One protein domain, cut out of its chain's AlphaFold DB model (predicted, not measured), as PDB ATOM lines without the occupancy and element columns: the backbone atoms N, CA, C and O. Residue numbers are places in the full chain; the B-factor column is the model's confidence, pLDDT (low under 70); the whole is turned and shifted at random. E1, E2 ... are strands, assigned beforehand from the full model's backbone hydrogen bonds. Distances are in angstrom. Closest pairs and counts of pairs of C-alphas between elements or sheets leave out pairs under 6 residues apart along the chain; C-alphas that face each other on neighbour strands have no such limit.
ATOM      1  N   ALA A  19      48.357  72.955 104.975       63.44
ATOM      2  CA  ALA A  19      47.765  73.974 105.818       63.44
ATOM      3  C   ALA A  19      47.872  73.461 107.259       63.44
ATOM      4  O   ALA A  19      47.502  72.313 107.514       63.44
ATOM      5  N   GLY A  20      48.429  74.268 108.165       77.31
ATOM      6  CA  GLY A  20      48.639  73.890 109.563       77.31
ATOM      7  C   GLY A  20      47.397  73.265 110.213       77.31
ATOM      8  O   GLY A  20      46.262  73.420 109.755       77.31
ATOM      9  N   THR A  21      47.605  72.524 111.296       88.69
ATOM     10  CA  THR A  21      46.512  71.901 112.043       88.69
ATOM     11  C   THR A  21      45.546  72.982 112.546       88.69
ATOM     12  O   THR A  21      45.973  73.895 113.256       88.69
ATOM     13  N   PRO A  22      44.240  72.906 112.219       90.06
ATOM     14  CA  PRO A  22      43.289  73.921 112.646       90.06
ATOM     15  C   PRO A  22      43.212  73.957 114.173       90.06
ATOM     16  O   PRO A  22      43.107  72.919 114.832       90.06
ATOM     17  N   PHE A  23      43.241  75.163 114.730       91.38
ATOM     18  CA  PHE A  23      43.237  75.400 116.167       91.38
ATOM     19  C   PHE A  23      42.226  76.487 116.538       91.38
ATOM     20  O   PHE A  23      41.788  77.277 115.702       91.38
ATOM     21  N   LYS A  24      41.846  76.513 117.816       92.62
ATOM     22  CA  LYS A  24      41.006  77.557 118.406       92.62
ATOM     23  C   LYS A  24      41.792  78.228 119.523       92.62
ATOM     24  O   LYS A  24      42.188  77.548 120.466       92.62
ATOM     25  N   ASP A  25      41.974  79.542 119.432       93.31
ATOM     26  CA  ASP A  25      42.544  80.321 120.530       93.31
ATOM     27  C   ASP A  25      41.576  80.325 121.725       93.31
ATOM     28  O   ASP A  25      40.380  80.606 121.589       93.31
ATOM     29  N   CYS A  26      42.092  79.964 122.895       91.88
ATOM     30  CA  CYS A  26      41.351  79.901 124.149       91.88
ATOM     31  C   CYS A  26      41.531  81.146 125.034       91.88
ATOM     32  O   CYS A  26      40.952  81.191 126.120       91.88
ATOM     33  N   GLY A  27      42.276  82.161 124.581       93.81
ATOM     34  CA  GLY A  27      42.403  83.449 125.269       93.81
ATOM     35  C   GLY A  27      43.836  83.961 125.389       93.81
ATOM     36  O   GLY A  27      44.231  84.399 126.471       93.81
ATOM     37  N   SER A  28      44.616  83.911 124.312       93.19
ATOM     38  CA  SER A  28      45.978  84.452 124.273       93.19
ATOM     39  C   SER A  28      45.972  85.975 124.483       93.19
ATOM     40  O   SER A  28      45.308  86.712 123.760       93.19
ATOM     41  N   LYS A  29      46.683  86.461 125.515       92.88
ATOM     42  CA  LYS A  29      46.725  87.899 125.883       92.88
ATOM     43  C   LYS A  29      48.076  88.566 125.633       92.88
ATOM     44  O   LYS A  29      48.137  89.742 125.290       92.88
ATOM     45  N   LEU A  30      49.160  87.827 125.856       91.38
ATOM     46  CA  LEU A  30      50.538  88.337 125.809       91.38
ATOM     47  C   LEU A  30      51.267  87.962 124.510       91.38
ATOM     48  O   LEU A  30      52.485  88.097 124.420       91.38
ATOM     49  N   GLY A  31      50.524  87.498 123.511       92.12
ATOM     50  CA  GLY A  31      51.023  87.147 122.191       92.12
ATOM     51  C   GLY A  31      49.895  86.696 121.270       92.12
ATOM     52  O   GLY A  31      48.744  86.589 121.702       92.12
ATOM     53  N   VAL A  32      50.246  86.425 120.017       94.25
ATOM     54  CA  VAL A  32      49.346  85.959 118.954       94.25
ATOM     55  C   VAL A  32      49.845  84.618 118.442       94.25
ATOM     56  O   VAL A  32      51.036  84.465 118.184       94.25
ATOM     57  N   ILE A  33      48.936  83.654 118.289       93.31
ATOM     58  CA  ILE A  33      49.240  82.357 117.679       93.31
ATOM     59  C   ILE A  33      49.131  82.496 116.160       93.31
ATOM     60  O   ILE A  33      48.087  82.890 115.645       93.31
ATOM     61  N   GLU A  34      50.200  82.151 115.452       92.69
ATOM     62  CA  GLU A  34      50.297  82.269 113.993       92.69
ATOM     63  C   GLU A  34      50.021  80.934 113.305       92.69
ATOM     64  O   GLU A  34      49.309  80.878 112.304       92.69
ATOM     65  N   ALA A  35      50.553  79.848 113.865       91.12
ATOM     66  CA  ALA A  35      50.381  78.510 113.326       91.12
ATOM     67  C   ALA A  35      50.436  77.458 114.431       91.12
ATOM     68  O   ALA A  35      51.109  77.615 115.452       91.12
ATOM     69  N   PHE A  36      49.741  76.352 114.194       91.06
ATOM     70  CA  PHE A  36      49.815  75.161 115.019       91.06
ATOM     71  C   PHE A  36      49.888  73.938 114.117       91.06
ATOM     72  O   PHE A  36      49.150  73.841 113.139       91.06
ATOM     73  N   GLU A  37      50.767  73.000 114.432       91.62
ATOM     74  CA  GLU A  37      50.981  71.801 113.632       91.62
ATOM     75  C   GLU A  37      51.138  70.590 114.537       91.62
ATOM     76  O   GLU A  37      51.878  70.606 115.520       91.62
ATOM     77  N   VAL A  38      50.458  69.510 114.179       91.25
ATOM     78  CA  VAL A  38      50.596  68.207 114.819       91.25
ATOM     79  C   VAL A  38      51.059  67.217 113.762       91.25
ATOM     80  O   VAL A  38      50.437  67.073 112.709       91.25
ATOM     81  N   THR A  39      52.151  66.515 114.055       91.38
ATOM     82  CA  THR A  39      52.635  65.413 113.208       91.38
ATOM     83  C   THR A  39      51.547  64.364 112.982       91.38
ATOM     84  O   THR A  39      50.770  64.048 113.878       91.38
ATOM     85  N   ASP A  40      51.476  63.820 111.767       89.62
ATOM     86  CA  ASP A  40      50.511  62.783 111.380       89.62
ATOM     87  C   ASP A  40      49.029  63.138 111.632       89.62
ATOM     88  O   ASP A  40      48.212  62.260 111.924       89.62
ATOM     89  N   CYS A  41      48.660  64.419 111.492       88.56
ATOM     90  CA  CYS A  41      47.271  64.878 111.539       88.56
ATOM     91  C   CYS A  41      46.792  65.414 110.171       88.56
ATOM     92  O   CYS A  41      46.725  66.626 109.973       88.56
ATOM     93  N   PRO A  42      46.428  64.532 109.216       84.06
ATOM     94  CA  PRO A  42      45.978  64.948 107.881       84.06
ATOM     95  C   PRO A  42      44.559  65.533 107.874       84.06
ATOM     96  O   PRO A  42      44.150  66.183 106.916       84.06
ATOM     97  N   THR A  43      43.760  65.261 108.906       85.44
ATOM     98  CA  THR A  43      42.378  65.736 109.005       85.44
ATOM     99  C   THR A  43      42.030  65.969 110.464       85.44
ATOM    100  O   THR A  43      42.277  65.108 111.310       85.44
ATOM    101  N   ALA A  44      41.441  67.125 110.756       86.44
ATOM    102  CA  ALA A  44      40.912  67.418 112.077       86.44
ATOM    103  C   ALA A  44      39.512  66.793 112.256       86.44
ATOM    104  O   ALA A  44      38.721  66.805 111.311       86.44
ATOM    105  N   PRO A  45      39.168  66.274 113.451       89.94
ATOM    106  CA  PRO A  45      39.981  66.235 114.670       89.94
ATOM    107  C   PRO A  45      41.121  65.204 114.602       89.94
ATOM    108  O   PRO A  45      40.926  64.076 114.148       89.94
ATOM    109  N   CYS A  46      42.306  65.585 115.094       89.44
ATOM    110  CA  CYS A  46      43.474  64.706 115.115       89.44
ATOM    111  C   CYS A  46      43.202  63.448 115.949       89.44
ATOM    112  O   CYS A  46      42.770  63.529 117.101       89.44
ATOM    113  N   LYS A  47      43.488  62.275 115.376       89.81
ATOM    114  CA  LYS A  47      43.367  60.991 116.073       89.81
ATOM    115  C   LYS A  47      44.709  60.608 116.689       89.81
ATOM    116  O   LYS A  47      45.629  60.201 115.981       89.81
ATOM    117  N   PHE A  48      44.796  60.710 118.010       87.94
ATOM    118  CA  PHE A  48      45.965  60.278 118.771       87.94
ATOM    119  C   PHE A  48      45.877  58.780 119.089       87.94
ATOM    120  O   PHE A  48      44.940  58.325 119.743       87.94
ATOM    121  N   ILE A  49      46.853  58.005 118.616       88.56
ATOM    122  CA  ILE A  49      46.955  56.561 118.849       88.56
ATOM    123  C   ILE A  49      47.776  56.325 120.118       88.56
ATOM    124  O   ILE A  49      48.881  56.848 120.266       88.56
ATOM    125  N   LYS A  50      47.251  55.512 121.040       86.69
ATOM    126  CA  LYS A  50      47.942  55.165 122.290       86.69
ATOM    127  C   LYS A  50      49.307  54.530 122.000       86.69
ATOM    128  O   LYS A  50      49.404  53.615 121.192       86.69
ATOM    129  N   GLY A  51      50.341  54.992 122.703       88.25
ATOM    130  CA  GLY A  51      51.713  54.493 122.555       88.25
ATOM    131  C   GLY A  51      52.476  55.075 121.363       88.25
ATOM    132  O   GLY A  51      53.655  54.770 121.208       88.25
ATOM    133  N   LYS A  52      51.843  55.926 120.546       89.50
ATOM    134  CA  LYS A  52      52.512  56.677 119.486       89.50
ATOM    135  C   LYS A  52      52.932  58.056 119.998       89.50
ATOM    136  O   LYS A  52      52.164  58.731 120.682       89.50
ATOM    137  N   THR A  53      54.141  58.469 119.637       88.06
ATOM    138  CA  THR A  53      54.663  59.808 119.924       88.06
ATOM    139  C   THR A  53      54.236  60.777 118.830       88.06
ATOM    140  O   THR A  53      54.378  60.475 117.647       88.06
ATOM    141  N   TYR A  54      53.744  61.943 119.237       88.94
ATOM    142  CA  TYR A  54      53.368  63.036 118.351       88.94
ATOM    143  C   TYR A  54      54.191  64.268 118.721       88.94
ATOM    144  O   TYR A  54      54.227  64.666 119.883       88.94
ATOM    145  N   ALA A  55      54.846  64.871 117.736       88.75
ATOM    146  CA  ALA A  55      55.412  66.205 117.851       88.75
ATOM    147  C   ALA A  55      54.342  67.256 117.528       88.75
ATOM    148  O   ALA A  55      53.582  67.105 116.563       88.75
ATOM    149  N   MET A  56      54.309  68.306 118.345       89.00
ATOM    150  CA  MET A  56      53.464  69.481 118.174       89.00
ATOM    151  C   MET A  56      54.364  70.701 118.007       89.00
ATOM    152  O   MET A  56      55.310  70.868 118.775       89.00
ATOM    153  N   ASN A  57      54.062  71.545 117.029       90.62
ATOM    154  CA  ASN A  57      54.755  72.800 116.790       90.62
ATOM    155  C   ASN A  57      53.757  73.953 116.920       90.62
ATOM    156  O   ASN A  57      52.674  73.905 116.338       90.62
ATOM    157  N   LEU A  58      54.106  74.963 117.711       90.50
ATOM    158  CA  LEU A  58      53.292  76.151 117.939       90.50
ATOM    159  C   LEU A  58      54.132  77.371 117.582       90.50
ATOM    160  O   LEU A  58      55.110  77.670 118.265       90.50
ATOM    161  N   THR A  59      53.728  78.083 116.538       91.56
ATOM    162  CA  THR A  59      54.337  79.352 116.147       91.56
ATOM    163  C   THR A  59      53.502  80.480 116.726       91.56
ATOM    164  O   THR A  59      52.297  80.562 116.475       91.56
ATOM    165  N   PHE A  60      54.128  81.336 117.527       91.94
ATOM    166  CA  PHE A  60      53.471  82.481 118.138       91.94
ATOM    167  C   PHE A  60      54.427  83.666 118.225       91.94
ATOM    168  O   PHE A  60      55.631  83.495 118.404       91.94
ATOM    169  N   THR A  61      53.865  84.867 118.183       92.50
ATOM    170  CA  THR A  61      54.600  86.113 118.394       92.50
ATOM    171  C   THR A  61      54.235  86.686 119.757       92.50
ATOM    172  O   THR A  61      53.067  86.964 120.033       92.50
ATOM    173  N   ALA A  62      55.227  86.861 120.633       93.00
ATOM    174  CA  ALA A  62      55.041  87.491 121.938       93.00
ATOM    175  C   ALA A  62      54.953  89.022 121.811       93.00
ATOM    176  O   ALA A  62      55.718  89.641 121.075       93.00
ATOM    177  N   HIS A  63      54.062  89.656 122.576       93.75
ATOM    178  CA  HIS A  63      53.915  91.119 122.593       93.75
ATOM    179  C   HIS A  63      54.952  91.831 123.467       93.75
ATOM    180  O   HIS A  63      55.146  93.039 123.342       93.75
ATOM    181  N   ALA A  64      55.588  91.105 124.383       91.00
ATOM    182  CA  ALA A  64      56.565  91.646 125.313       91.00
ATOM    183  C   ALA A  64      57.662  90.610 125.596       91.00
ATOM    184  O   ALA A  64      57.390  89.407 125.571       91.00
ATOM    185  N   PRO A  65      58.893  91.055 125.901       89.19
ATOM    186  CA  PRO A  65      59.961  90.150 126.289       89.19
ATOM    187  C   PRO A  65      59.622  89.456 127.613       89.19
ATOM    188  O   PRO A  65      59.158  90.087 128.563       89.19
ATOM    189  N   SER A  66      59.915  88.158 127.692       89.62
ATOM    190  CA  SER A  66      59.799  87.371 128.917       89.62
ATOM    191  C   SER A  66      61.122  86.688 129.237       89.62
ATOM    192  O   SER A  66      61.821  86.221 128.342       89.62
ATOM    193  N   LYS A  67      61.464  86.612 130.527       90.88
ATOM    194  CA  LYS A  67      62.647  85.874 131.007       90.88
ATOM    195  C   LYS A  67      62.386  84.376 131.160       90.88
ATOM    196  O   LYS A  67      63.327  83.604 131.292       90.88
ATOM    197  N   THR A  68      61.117  83.984 131.205       90.75
ATOM    198  CA  THR A  68      60.682  82.614 131.482       90.75
ATOM    199  C   THR A  68      59.497  82.264 130.597       90.75
ATOM    200  O   THR A  68      58.583  83.075 130.439       90.75
ATOM    201  N   ALA A  69      59.465  81.044 130.080       89.88
ATOM    202  CA  ALA A  69      58.319  80.516 129.358       89.88
ATOM    203  C   ALA A  69      58.043  79.093 129.847       89.88
ATOM    204  O   ALA A  69      58.968  78.299 130.005       89.88
ATOM    205  N   SER A  70      56.779  78.774 130.113       91.25
ATOM    206  CA  SER A  70      56.371  77.440 130.550       91.25
ATOM    207  C   SER A  70      55.253  76.910 129.667       91.25
ATOM    208  O   SER A  70      54.418  77.677 129.187       91.25
ATOM    209  N   VAL A  71      55.257  75.600 129.445       91.19
ATOM    210  CA  VAL A  71      54.279  74.896 128.623       91.19
ATOM    211  C   VAL A  71      53.491  73.900 129.469       91.19
ATOM    212  O   VAL A  71      54.021  73.243 130.366       91.19
ATOM    213  N   SER A  72      52.203  73.775 129.165       91.56
ATOM    214  CA  SER A  72      51.327  72.784 129.774       91.56
ATOM    215  C   SER A  72      50.295  72.307 128.761       91.56
ATOM    216  O   SER A  72      49.701  73.116 128.047       91.56
ATOM    217  N   ILE A  73      50.075  70.995 128.702       90.94
ATOM    218  CA  ILE A  73      49.081  70.372 127.826       90.94
ATOM    219  C   ILE A  73      47.954  69.827 128.694       90.94
ATOM    220  O   ILE A  73      48.196  69.099 129.655       90.94
ATOM    221  N   HIS A  74      46.718  70.151 128.326       92.12
ATOM    222  CA  HIS A  74      45.520  69.648 128.988       92.12
ATOM    223  C   HIS A  74      44.619  68.963 127.961       92.12
ATOM    224  O   HIS A  74      44.327  69.532 126.911       92.12
ATOM    225  N   GLY A  75      44.147  67.758 128.272       90.00
ATOM    226  CA  GLY A  75      43.074  67.105 127.528       90.00
ATOM    227  C   GLY A  75      41.749  67.307 128.244       90.00
ATOM    228  O   GLY A  75      41.648  67.056 129.439       90.00
ATOM    229  N   VAL A  76      40.722  67.756 127.527       90.56
ATOM    230  CA  VAL A  76      39.389  67.962 128.106       90.56
ATOM    231  C   VAL A  76      38.551  66.702 127.888       90.56
ATOM    232  O   VAL A  76      38.167  66.404 126.759       90.56
ATOM    233  N   ILE A  77      38.259  65.958 128.958       88.56
ATOM    234  CA  ILE A  77      37.466  64.717 128.915       88.56
ATOM    235  C   ILE A  77      36.202  64.926 129.747       88.56
ATOM    236  O   ILE A  77      36.276  65.253 130.928       88.56
ATOM    237  N   GLY A  78      35.026  64.789 129.124       92.12
ATOM    238  CA  GLY A  78      33.746  65.031 129.806       92.12
ATOM    239  C   GLY A  78      33.585  66.462 130.341       92.12
ATOM    240  O   GLY A  78      32.891  66.667 131.328       92.12
ATOM    241  N   GLY A  79      34.264  67.443 129.731       91.88
ATOM    242  CA  GLY A  79      34.277  68.841 130.184       91.88
ATOM    243  C   GLY A  79      35.319  69.162 131.264       91.88
ATOM    244  O   GLY A  79      35.474  70.327 131.618       91.88
ATOM    245  N   VAL A  80      36.067  68.168 131.752       92.12
ATOM    246  CA  VAL A  80      37.099  68.351 132.781       92.12
ATOM    247  C   VAL A  80      38.487  68.420 132.130       92.12
ATOM    248  O   VAL A  80      38.851  67.485 131.410       92.12
ATOM    249  N   PRO A  81      39.281  69.489 132.353       92.31
ATOM    250  CA  PRO A  81      40.660  69.559 131.878       92.31
ATOM    251  C   PRO A  81      41.567  68.663 132.732       92.31
ATOM    252  O   PRO A  81      41.690  68.848 133.940       92.31
ATOM    253  N   LEU A  82      42.224  67.698 132.094       91.88
ATOM    254  CA  LEU A  82      43.171  66.771 132.707       91.88
ATOM    255  C   LEU A  82      44.584  67.047 132.175       91.88
ATOM    256  O   LEU A  82      44.760  67.108 130.954       91.88
ATOM    257  N   PRO A  83      45.594  67.213 133.045       91.50
ATOM    258  CA  PRO A  83      46.955  67.511 132.615       91.50
ATOM    259  C   PRO A  83      47.604  66.300 131.933       91.50
ATOM    260  O   PRO A  83      47.506  65.171 132.416       91.50
ATOM    261  N   PHE A  84      48.306  66.545 130.828       87.56
ATOM    262  CA  PHE A  84      49.166  65.570 130.163       87.56
ATOM    263  C   PHE A  84      50.630  65.834 130.529       87.56
ATOM    264  O   PHE A  84      51.094  66.969 130.397       87.56
ATOM    265  N   PRO A  85      51.367  64.810 130.994       86.06
ATOM    266  CA  PRO A  85      52.744  64.986 131.422       86.06
ATOM    267  C   PRO A  85      53.648  65.302 130.228       86.06
ATOM    268  O   PRO A  85      53.586  64.645 129.188       86.06
ATOM    269  N   LEU A  86      54.511  66.296 130.417       85.31
ATOM    270  CA  LEU A  86      55.579  66.663 129.497       85.31
ATOM    271  C   LEU A  86      56.935  66.281 130.101       85.31
ATOM    272  O   LEU A  86      57.076  66.312 131.324       85.31
ATOM    273  N   PRO A  87      57.937  65.945 129.269       85.12
ATOM    274  CA  PRO A  87      59.286  65.653 129.750       85.12
ATOM    275  C   PRO A  87      59.980  66.893 130.335       85.12
ATOM    276  O   PRO A  87      60.739  66.766 131.289       85.12
ATOM    277  N   ASP A  88      59.697  68.081 129.792       88.75
ATOM    278  CA  ASP A  88      60.126  69.371 130.331       88.75
ATOM    279  C   ASP A  88      58.968  70.374 130.217       88.75
ATOM    280  O   ASP A  88      58.250  70.409 129.216       88.75
ATOM    281  N   SER A  89      58.777  71.171 131.264       89.06
ATOM    282  CA  SER A  89      57.765  72.229 131.327       89.06
ATOM    283  C   SER A  89      58.336  73.613 131.023       89.06
ATOM    284  O   SER A  89      57.558  74.551 130.850       89.06
ATOM    285  N   ASN A  90      59.663  73.766 130.957       91.44
ATOM    286  CA  ASN A  90      60.321  75.001 130.556       91.44
ATOM    287  C   ASN A  90      60.366  75.086 129.029       91.44
ATOM    288  O   ASN A  90      61.134  74.394 128.361       91.44
ATOM    289  N   ALA A  91      59.562  75.984 128.469       87.94
ATOM    290  CA  ALA A  91      59.483  76.169 127.030       87.94
ATOM    291  C   ALA A  91      60.795  76.716 126.440       87.94
ATOM    292  O   ALA A  91      61.078  76.453 125.283       87.94
ATOM    293  N   CYS A  92      61.648  77.388 127.222       88.69
ATOM    294  CA  CYS A  92      62.964  77.839 126.755       88.69
ATOM    295  C   CYS A  92      63.962  76.688 126.527       88.69
ATOM    296  O   CYS A  92      64.986  76.898 125.885       88.69
ATOM    297  N   HIS A  93      63.705  75.497 127.076       89.56
ATOM    298  CA  HIS A  93      64.511  74.297 126.818       89.56
ATOM    299  C   HIS A  93      63.970  73.469 125.650       89.56
ATOM    300  O   HIS A  93      64.684  72.657 125.059       89.56
ATOM    301  N   LEU A  94      62.697  73.670 125.320       78.31
ATOM    302  CA  LEU A  94      62.114  73.174 124.086       78.31
ATOM    303  C   LEU A  94      62.659  74.043 122.940       78.31
ATOM    304  O   LEU A  94      63.082  75.171 123.174       78.31
TER     305      LEU A  94
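This is residues 19 to 94 of the 97 residues of the protein "Hypothetical protein" of Rotaria sp. Silwood2 (UniProt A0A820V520). In a domain of little regular structure, two antiparallel hairpins, a longer one of E1 and E2 and a shorter one of E3 and E4 running crosswise to it, are set among loops. The loop of residues 39 to 55 reaches beyond one end of the longer hairpin. The printed part has 76 residues, no named helix and four strands, E1 to E4 in order; its class is all strand, with only 25 residues in named elements. It is only just compact, close to loose, with a radius of gyration of the C-alphas of 13.6 A and spans of 37 by 27 by 26 A.

Look first at E1, residues 31 to 38, and E2, residues 56 to 62, an antiparallel hairpin at 168 degrees; N 34 and O 59, 2.8 A apart, are within hydrogen-bond range. E1 bends by 58 degrees at residue 34. E3, residues 73 to 77, and E4, residues 80 to 84, make an antiparallel hairpin at 142 degrees, with N 75 and O 82 at 2.8 A. Both its strands are apart from E1 and E2.

Find C-alpha 31 at (51.023, 87.147, 122.191); E1 runs 20.3 A from there. E2 spans 18.5 A, E3 13.0 A and E4 12.7 A, ending at C-alpha 84, (49.166, 65.570, 130.163).

The C-alphas of Lys 50 and Ala 64, the two farthest apart, are 37.6 A apart. The printed part has no cut; the 17-residue link from E1 to E2 is long. Residue 19 alone has pLDDT under 70.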